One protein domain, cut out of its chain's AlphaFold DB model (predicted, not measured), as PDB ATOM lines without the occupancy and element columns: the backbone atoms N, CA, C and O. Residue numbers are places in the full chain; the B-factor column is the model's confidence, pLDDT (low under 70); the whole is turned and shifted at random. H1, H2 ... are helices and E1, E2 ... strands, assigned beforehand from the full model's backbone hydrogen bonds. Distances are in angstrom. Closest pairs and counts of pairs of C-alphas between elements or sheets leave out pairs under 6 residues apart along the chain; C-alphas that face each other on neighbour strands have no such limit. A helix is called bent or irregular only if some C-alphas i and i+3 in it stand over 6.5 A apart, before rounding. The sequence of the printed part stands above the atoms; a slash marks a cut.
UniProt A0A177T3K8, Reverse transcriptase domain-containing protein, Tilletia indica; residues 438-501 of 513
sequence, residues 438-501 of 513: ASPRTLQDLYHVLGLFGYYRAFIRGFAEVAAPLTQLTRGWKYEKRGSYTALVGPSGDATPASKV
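What this domain is: This is residues 438 to 501 of the 513 residues of the protein "Reverse transcriptase domain-containing protein" of Tilletia indica (UniProt A0A177T3K8). A long helix, H1, and the short helices H2 and H3, folding back beside it, form one end of an elongated model; the hairpin E1-E2 forms the other. Residues 490 to 501 fold back toward the beginning of H1. The printed part has 64 residues, with three named helices and two named strands in the order H1, H2, H3, E1, E2 along the chain; its class is mixed, helices and strands, and it is loose, with a radius of gyration of the C-alphas of 13.5 A and spans of 42 by 21 by 18 A, only just elongated.

Where its parts are: H1, residues 443 to 459, begins at C-alpha 443 (-0.663, 38.930, 19.824) and is 24.6 A long. It is irregular, with C-alphas 455 and 458 7.8 A apart, and has a kink of 30 degrees near residue 453. H2 is residues 463 to 466, H3 468 to 472. E1, residues 478 to 482, is 12.2 A long; E2, residues 485 to 489, 12.4 A, ends at C-alpha 489 (9.555, 35.363, 25.155).

How they stand to each other: H1, with residues 446 to 450 alone, only just touches H3, with 3 pairs of C-alphas within 8 A; the closest, Leu 446 and Leu 470, are 7.7 A apart. E1 and E2 are antiparallel at 143 degrees, with N 480 and O 487 2.9 A apart, within hydrogen-bond range. Every O i to N i+4 pair is within range in H3, 10 of 13 in H1; H2 is too short for one.

The domain as a whole: The printed part has no cut and no long link between named elements. Residues 484 to 485 have pLDDT under 70.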
ATOM      1  N   ALA A 438     -12.698  41.504  12.532       82.19
ATOM      2  CA  ALA A 438     -12.666  42.001  13.902       82.19
ATOM      3  C   ALA A 438     -11.247  42.417  14.330       82.19
ATOM      4  O   ALA A 438     -10.252  41.802  13.940       82.19
ATOM      5  N   SER A 439     -11.155  43.425  15.202       84.38
ATOM      6  CA  SER A 439      -9.879  43.885  15.758       84.38
ATOM      7  C   SER A 439      -9.148  42.749  16.502       84.38
ATOM      8  O   SER A 439      -9.771  42.060  17.322       84.38
ATOM      9  N   PRO A 440      -7.840  42.535  16.251       88.75
ATOM     10  CA  PRO A 440      -7.102  41.402  16.805       88.75
ATOM     11  C   PRO A 440      -6.967  41.520  18.323       88.75
ATOM     12  O   PRO A 440      -6.366  42.462  18.822       88.75
ATOM     13  N   ARG A 441      -7.500  40.561  19.084       88.38
ATOM     14  CA  ARG A 441      -7.521  40.635  20.558       88.38
ATOM     15  C   ARG A 441      -6.247  40.119  21.199       88.38
ATOM     16  O   ARG A 441      -5.953  40.475  22.336       88.38
ATOM     17  N   THR A 442      -5.515  39.263  20.498       88.75
ATOM     18  CA  THR A 442      -4.285  38.660  21.002       88.75
ATOM     19  C   THR A 442      -3.099  38.968  20.100       88.75
ATOM     20  O   THR A 442      -3.258  39.315  18.929       88.75
ATOM     21  N   LEU A 443      -1.884  38.800  20.620       85.50
ATOM     22  CA  LEU A 443      -0.663  38.930  19.824       85.50
ATOM     23  C   LEU A 443      -0.618  37.905  18.679       85.50
ATOM     24  O   LEU A 443      -0.110  38.210  17.601       85.50
ATOM     25  N   GLN A 444      -1.181  36.706  18.880       83.81
ATOM     26  CA  GLN A 444      -1.333  35.724  17.804       83.81
ATOM     27  C   GLN A 444      -2.243  36.247  16.688       83.81
ATOM     28  O   GLN A 444      -1.874  36.163  15.515       83.81
ATOM     29  N   ASP A 445      -3.396  36.813  17.049       84.62
ATOM     30  CA  ASP A 445      -4.313  37.410  16.076       84.62
ATOM     31  C   ASP A 445      -3.624  38.551  15.330       84.62
ATOM     32  O   ASP A 445      -3.700  38.621  14.108       84.62
ATOM     33  N   LEU A 446      -2.872  39.400  16.039       87.50
ATOM     34  CA  LEU A 446      -2.134  40.502  15.432       87.50
ATOM     35  C   LEU A 446      -1.087  40.016  14.423       87.50
ATOM     36  O   LEU A 446      -0.987  40.596  13.344       87.50
ATOM     37  N   TYR A 447      -0.342  38.947  14.721       83.50
ATOM     38  CA  TYR A 447       0.584  38.359  13.748       83.50
ATOM     39  C   TYR A 447      -0.139  37.846  12.500       83.50
ATOM     40  O   TYR A 447       0.335  38.076  11.386       83.50
ATOM     41  N   HIS A 448      -1.288  37.184  12.662       82.44
ATOM     42  CA  HIS A 448      -2.087  36.723  11.526       82.44
ATOM     43  C   HIS A 448      -2.616  37.896  10.689       82.44
ATOM     44  O   HIS A 448      -2.500  37.872   9.464       82.44
ATOM     45  N   VAL A 449      -3.137  38.940  11.341       84.94
ATOM     46  CA  VAL A 449      -3.663  40.145  10.684       84.94
ATOM     47  C   VAL A 449      -2.554  40.904   9.949       84.94
ATOM     48  O   VAL A 449      -2.722  41.245   8.782       84.94
ATOM     49  N   LEU A 450      -1.388  41.107  10.570       84.94
ATOM     50  CA  LEU A 450      -0.237  41.738   9.914       84.94
ATOM     51  C   LEU A 450       0.275  40.915   8.726       84.94
ATOM     52  O   LEU A 450       0.650  41.490   7.707       84.94
ATOM     53  N   GLY A 451       0.262  39.582   8.827       82.00
ATOM     54  CA  GLY A 451       0.579  38.695   7.706       82.00
ATOM     55  C   GLY A 451      -0.403  38.855   6.542       82.00
ATOM     56  O   GLY A 451       0.019  39.007   5.395       82.00
ATOM     57  N   LEU A 452      -1.705  38.898   6.843       81.75
ATOM     58  CA  LEU A 452      -2.766  39.141   5.865       81.75
ATOM     59  C   LEU A 452      -2.617  40.512   5.193       81.75
ATOM     60  O   LEU A 452      -2.663  40.611   3.970       81.75
ATOM     61  N   PHE A 453      -2.395  41.573   5.967       84.31
ATOM     62  CA  PHE A 453      -2.176  42.915   5.429       84.31
ATOM     63  C   PHE A 453      -0.893  42.989   4.597       84.31
ATOM     64  O   PHE A 453      -0.875  43.598   3.528       84.31
ATOM     65  N   GLY A 454       0.159  42.290   5.029       80.25
ATOM     66  CA  GLY A 454       1.407  42.142   4.288       80.25
ATOM     67  C   GLY A 454       1.212  41.529   2.898       80.25
ATOM     68  O   GLY A 454       1.888  41.947   1.960       80.25
ATOM     69  N   TYR A 455       0.255  40.611   2.733       73.25
ATOM     70  CA  TYR A 455      -0.091  40.038   1.428       73.25
ATOM     71  C   TYR A 455      -0.657  41.086   0.446       73.25
ATOM     72  O   TYR A 455      -0.414  40.994  -0.760       73.25
ATOM     73  N   TYR A 456      -1.361  42.110   0.944       74.62
ATOM     74  CA  TYR A 456      -1.952  43.189   0.137       74.62
ATOM     75  C   TYR A 456      -1.143  44.493   0.144       74.62
ATOM     76  O   TYR A 456      -1.561  45.470  -0.474       74.62
ATOM     77  N   ARG A 457       0.035  44.523   0.782       78.50
ATOM     78  CA  ARG A 457       0.852  45.739   0.958       78.50
ATOM     79  C   ARG A 457       1.133  46.512  -0.333       78.50
ATOM     80  O   ARG A 457       1.245  47.728  -0.291       78.50
ATOM     81  N   ALA A 458       1.244  45.818  -1.470       70.31
ATOM     82  CA  ALA A 458       1.520  46.431  -2.771       70.31
ATOM     83  C   ALA A 458       0.370  47.329  -3.265       70.31
ATOM     84  O   ALA A 458       0.602  48.229  -4.063       70.31
ATOM     85  N   PHE A 459      -0.851  47.108  -2.769       71.12
ATOM     86  CA  PHE A 459      -2.035  47.909  -3.087       71.12
ATOM     87  C   PHE A 459      -2.247  49.077  -2.112       71.12
ATOM     88  O   PHE A 459      -3.141  49.891  -2.322       71.12
ATOM     89  N   ILE A 460      -1.453  49.167  -1.036       77.12
ATOM     90  CA  ILE A 460      -1.620  50.159   0.029       77.12
ATOM     91  C   ILE A 460      -0.450  51.143  -0.023       77.12
ATOM     92  O   ILE A 460       0.684  50.820   0.340       77.12
ATOM     93  N   ARG A 461      -0.724  52.377  -0.454       78.56
ATOM     94  CA  ARG A 461       0.276  53.451  -0.465       78.56
ATOM     95  C   ARG A 461       0.768  53.721   0.958       78.56
ATOM     96  O   ARG A 461      -0.033  53.867   1.873       78.56
ATOM     97  N   GLY A 462       2.087  53.791   1.136       85.62
ATOM     98  CA  GLY A 462       2.678  54.051   2.451       85.62
ATOM     99  C   GLY A 462       2.403  52.945   3.475       85.62
ATOM    100  O   GLY A 462       2.379  53.225   4.667       85.62
ATOM    101  N   PHE A 463       2.207  51.689   3.042       87.56
ATOM    102  CA  PHE A 463       1.860  50.570   3.930       87.56
ATOM    103  C   PHE A 463       2.713  50.495   5.202       87.56
ATOM    104  O   PHE A 463       2.187  50.247   6.280       87.56
ATOM    105  N   ALA A 464       4.026  50.718   5.086       87.44
ATOM    106  CA  ALA A 464       4.935  50.671   6.226       87.44
ATOM    107  C   ALA A 464       4.592  51.715   7.302       87.44
ATOM    108  O   ALA A 464       4.678  51.402   8.484       87.44
ATOM    109  N   GLU A 465       4.175  52.918   6.901       89.62
ATOM    110  CA  GLU A 465       3.761  53.992   7.811       89.62
ATOM    111  C   GLU A 465       2.404  53.671   8.442       89.62
ATOM    112  O   GLU A 465       2.254  53.743   9.659       89.62
ATOM    113  N   VAL A 466       1.445  53.212   7.631       89.00
ATOM    114  CA  VAL A 466       0.099  52.832   8.092       89.00
ATOM    115  C   VAL A 466       0.150  51.655   9.074       89.00
ATOM    116  O   VAL A 466      -0.539  51.654  10.091       89.00
ATOM    117  N   ALA A 467       0.989  50.651   8.804       90.12
ATOM    118  CA  ALA A 467       1.148  49.467   9.644       90.12
ATOM    119  C   ALA A 467       2.139  49.664  10.807       90.12
ATOM    120  O   ALA A 467       2.288  48.758  11.637       90.12
ATOM    121  N   ALA A 468       2.829  50.809  10.898       89.56
ATOM    122  CA  ALA A 468       3.840  51.055  11.927       89.56
ATOM    123  C   ALA A 468       3.293  50.949  13.363       89.56
ATOM    124  O   ALA A 468       3.931  50.251  14.160       89.56
ATOM    125  N   PRO A 469       2.121  51.528  13.714       89.94
ATOM    126  CA  PRO A 469       1.572  51.422  15.068       89.94
ATOM    127  C   PRO A 469       1.276  49.971  15.464       89.94
ATOM    128  O   PRO A 469       1.627  49.530  16.554       89.94
ATOM    129  N   LEU A 470       0.717  49.186  14.538       88.56
ATOM    130  CA  LEU A 470       0.441  47.760  14.744       88.56
ATOM    131  C   LEU A 470       1.733  46.950  14.890       88.56
ATOM    132  O   LEU A 470       1.852  46.090  15.759       88.56
ATOM    133  N   THR A 471       2.738  47.253  14.070       88.00
ATOM    134  CA  THR A 471       4.051  46.600  14.142       88.00
ATOM    135  C   THR A 471       4.759  46.927  15.457       88.00
ATOM    136  O   THR A 471       5.453  46.076  16.016       88.00
ATOM    137  N   GLN A 472       4.564  48.129  16.004       87.69
ATOM    138  CA  GLN A 472       5.142  48.541  17.281       87.69
ATOM    139  C   GLN A 472       4.652  47.676  18.450       87.69
ATOM    140  O   GLN A 472       5.463  47.342  19.312       87.69
ATOM    141  N   LEU A 473       3.392  47.225  18.430       85.94
ATOM    142  CA  LEU A 473       2.833  46.305  19.435       85.94
ATOM    143  C   LEU A 473       3.524  44.931  19.448       85.94
ATOM    144  O   LEU A 473       3.480  44.220  20.450       85.94
ATOM    145  N   THR A 474       4.199  44.554  18.357       85.75
ATOM    146  CA  THR A 474       4.956  43.292  18.274       85.75
ATOM    147  C   THR A 474       6.395  43.409  18.787       85.75
ATOM    148  O   THR A 474       7.079  42.396  18.951       85.75
ATOM    149  N   ARG A 475       6.892  44.628  19.048       83.12
ATOM    150  CA  ARG A 475       8.279  44.841  19.482       83.12
ATOM    151  C   ARG A 475       8.514  44.281  20.884       83.12
ATOM    152  O   ARG A 475       7.690  44.419  21.777       83.12
ATOM    153  N   GLY A 476       9.687  43.678  21.071       78.81
ATOM    154  CA  GLY A 476      10.099  43.075  22.344       78.81
ATOM    155  C   GLY A 476       9.679  41.615  22.519       78.81
ATOM    156  O   GLY A 476      10.195  40.956  23.415       78.81
ATOM    157  N   TRP A 477       8.837  41.084  21.629       82.31
ATOM    158  CA  TRP A 477       8.490  39.666  21.580       82.31
ATOM    159  C   TRP A 477       9.434  38.908  20.644       82.31
ATOM    160  O   TRP A 477       9.636  39.312  19.496       82.31
ATOM    161  N   LYS A 478      10.040  37.815  21.118       81.88
ATOM    162  CA  LYS A 478      11.003  37.016  20.339       81.88
ATOM    163  C   LYS A 478      10.808  35.527  20.569       81.88
ATOM    164  O   LYS A 478      10.558  35.094  21.686       81.88
ATOM    165  N   TYR A 479      10.953  34.733  19.513       80.75
ATOM    166  CA  TYR A 479      10.970  33.278  19.633       80.75
ATOM    167  C   TYR A 479      12.382  32.801  19.972       80.75
ATOM    168  O   TYR A 479      13.300  32.949  19.168       80.75
ATOM    169  N   GLU A 480      12.545  32.198  21.147       79.56
ATOM    170  CA  GLU A 480      13.807  31.616  21.599       79.56
ATOM    171  C   GLU A 480      13.720  30.092  21.660       79.56
ATOM    172  O   GLU A 480      12.704  29.506  22.047       79.56
ATOM    173  N   LYS A 481      14.810  29.427  21.275       74.81
ATOM    174  CA  LYS A 481      14.920  27.970  21.348       74.81
ATOM    175  C   LYS A 481      15.313  27.564  22.769       74.81
ATOM    176  O   LYS A 481      16.431  27.830  23.197       74.81
ATOM    177  N   ARG A 482      14.416  26.880  23.482       74.50
ATOM    178  CA  ARG A 482      14.662  26.312  24.815       74.50
ATOM    179  C   ARG A 482      14.687  24.788  24.712       74.50
ATOM    180  O   ARG A 482      13.663  24.118  24.783       74.50
ATOM    181  N   GLY A 483      15.880  24.233  24.494       73.69
ATOM    182  CA  GLY A 483      16.068  22.791  24.311       73.69
ATOM    183  C   GLY A 483      15.429  22.276  23.015       73.69
ATOM    184  O   GLY A 483      15.855  22.649  21.919       73.69
ATOM    185  N   SER A 484      14.423  21.404  23.142       61.47
ATOM    186  CA  SER A 484      13.714  20.772  22.018       61.47
ATOM    187  C   SER A 484      12.535  21.585  21.471       61.47
ATOM    188  O   SER A 484      12.018  21.233  20.413       61.47
ATOM    189  N   TYR A 485      12.121  22.666  22.138       65.00
ATOM    190  CA  TYR A 485      10.987  23.492  21.716       65.00
ATOM    191  C   TYR A 485      11.362  24.970  21.576       65.00
ATOM    192  O   TYR A 485      12.397  25.437  22.058       65.00
ATOM    193  N   THR A 486      10.514  25.717  20.876       73.81
ATOM    194  CA  THR A 486      10.639  27.165  20.706       73.81
ATOM    195  C   THR A 486       9.528  27.839  21.498       73.81
ATOM    196  O   THR A 486       8.368  27.448  21.382       73.81
ATOM    197  N   ALA A 487       9.876  28.830  22.314       76.44
ATOM    198  CA  ALA A 487       8.927  29.584  23.121       76.44
ATOM    199  C   ALA A 487       8.970  31.059  22.738       76.44
ATOM    200  O   ALA A 487      10.040  31.599  22.457       76.44
ATOM    201  N   LEU A 488       7.807  31.705  22.735       81.56
ATOM    202  CA  LEU A 488       7.731  33.151  22.616       81.56
ATOM    203  C   LEU A 488       8.068  33.771  23.975       81.56
ATOM    204  O   LEU A 488       7.462  33.425  24.988       81.56
ATOM    205  N   VAL A 489       9.045  34.666  23.980       83.81
ATOM    206  CA  VAL A 489       9.555  35.363  25.155       83.81
ATOM    207  C   VAL A 489       9.195  36.836  25.028       83.81
ATOM    208  O   VAL A 489       9.423  37.444  23.978       83.81
ATOM    209  N   GLY A 490       8.580  37.381  26.075       81.38
ATOM    210  CA  GLY A 490       8.222  38.794  26.143       81.38
ATOM    211  C   GLY A 490       9.370  39.691  26.616       81.38
ATOM    212  O   GLY A 490      10.439  39.198  26.982       81.38
ATOM    213  N   PRO A 491       9.140  41.012  26.689       75.88
ATOM    214  CA  PRO A 491      10.134  41.984  27.153       75.88
ATOM    215  C   PRO A 491      10.662  41.720  28.574       75.88
ATOM    216  O   PRO A 491      11.782  42.110  28.886       75.88
ATOM    217  N   SER A 492       9.873  41.052  29.425       74.94
ATOM    218  CA  SER A 492      10.242  40.657  30.794       74.94
ATOM    219  C   SER A 492      11.085  39.376  30.873       74.94
ATOM    220  O   SER A 492      11.550  39.027  31.952       74.94
ATOM    221  N   GLY A 493      11.293  38.666  29.756       73.25
ATOM    222  CA  GLY A 493      11.999  37.378  29.729       73.25
ATOM    223  C   GLY A 493      11.115  36.153  30.007       73.25
ATOM    224  O   GLY A 493      11.600  35.016  29.953       73.25
ATOM    225  N   ASP A 494       9.818  36.357  30.247       78.19
ATOM    226  CA  ASP A 494       8.866  35.282  30.522       78.19
ATOM    227  C   ASP A 494       8.382  34.601  29.240       78.19
ATOM    228  O   ASP A 494       8.010  35.248  28.255       78.19
ATOM    229  N   ALA A 495       8.346  33.269  29.271       79.88
ATOM    230  CA  ALA A 495       7.813  32.465  28.181       79.88
ATOM    231  C   ALA A 495       6.279  32.476  28.227       79.88
ATOM    232  O   ALA A 495       5.675  31.875  29.115       79.88
ATOM    233  N   THR A 496       5.648  33.124  27.249       79.88
ATOM    234  CA  THR A 496       4.186  33.246  27.171       79.88
ATOM    235  C   THR A 496       3.706  32.887  25.768       79.88
ATOM    236  O   THR A 496       4.212  33.445  24.798       79.88
ATOM    237  N   PRO A 497       2.731  31.977  25.603       80.12
ATOM    238  CA  PRO A 497       2.177  31.685  24.285       80.12
ATOM    239  C   PRO A 497       1.458  32.914  23.713       80.12
ATOM    240  O   PRO A 497       0.714  33.587  24.424       80.12
ATOM    241  N   ALA A 498       1.636  33.170  22.414       78.44
ATOM    242  CA  ALA A 498       1.089  34.345  21.724       78.44
ATOM    243  C   ALA A 498      -0.439  34.502  21.879       78.44
ATOM    244  O   ALA A 498      -0.941  35.622  21.915       78.44
ATOM    245  N   SER A 499      -1.173  33.392  22.020       79.50
ATOM    246  CA  SER A 499      -2.626  33.370  22.245       79.50
ATOM    247  C   SER A 499      -3.066  33.923  23.601       79.50
ATOM    248  O   SER A 499      -4.234  34.253  23.772       79.50
ATOM    249  N   LYS A 500      -2.165  33.992  24.587       82.38
ATOM    250  CA  LYS A 500      -2.468  34.486  25.941       82.38
ATOM    251  C   LYS A 500      -2.070  35.944  26.155       82.38
ATOM    252  O   LYS A 500      -2.391  36.508  27.196       82.38
ATOM    253  N   VAL A 501      -1.376  36.549  25.195       83.44
ATOM    254  CA  VAL A 501      -0.992  37.961  25.245       83.44
ATOM    255  C   VAL A 501      -2.149  38.776  24.681       83.44
ATOM    256  O   VAL A 501      -2.352  38.775  23.470       83.44
TER     257      VAL A 501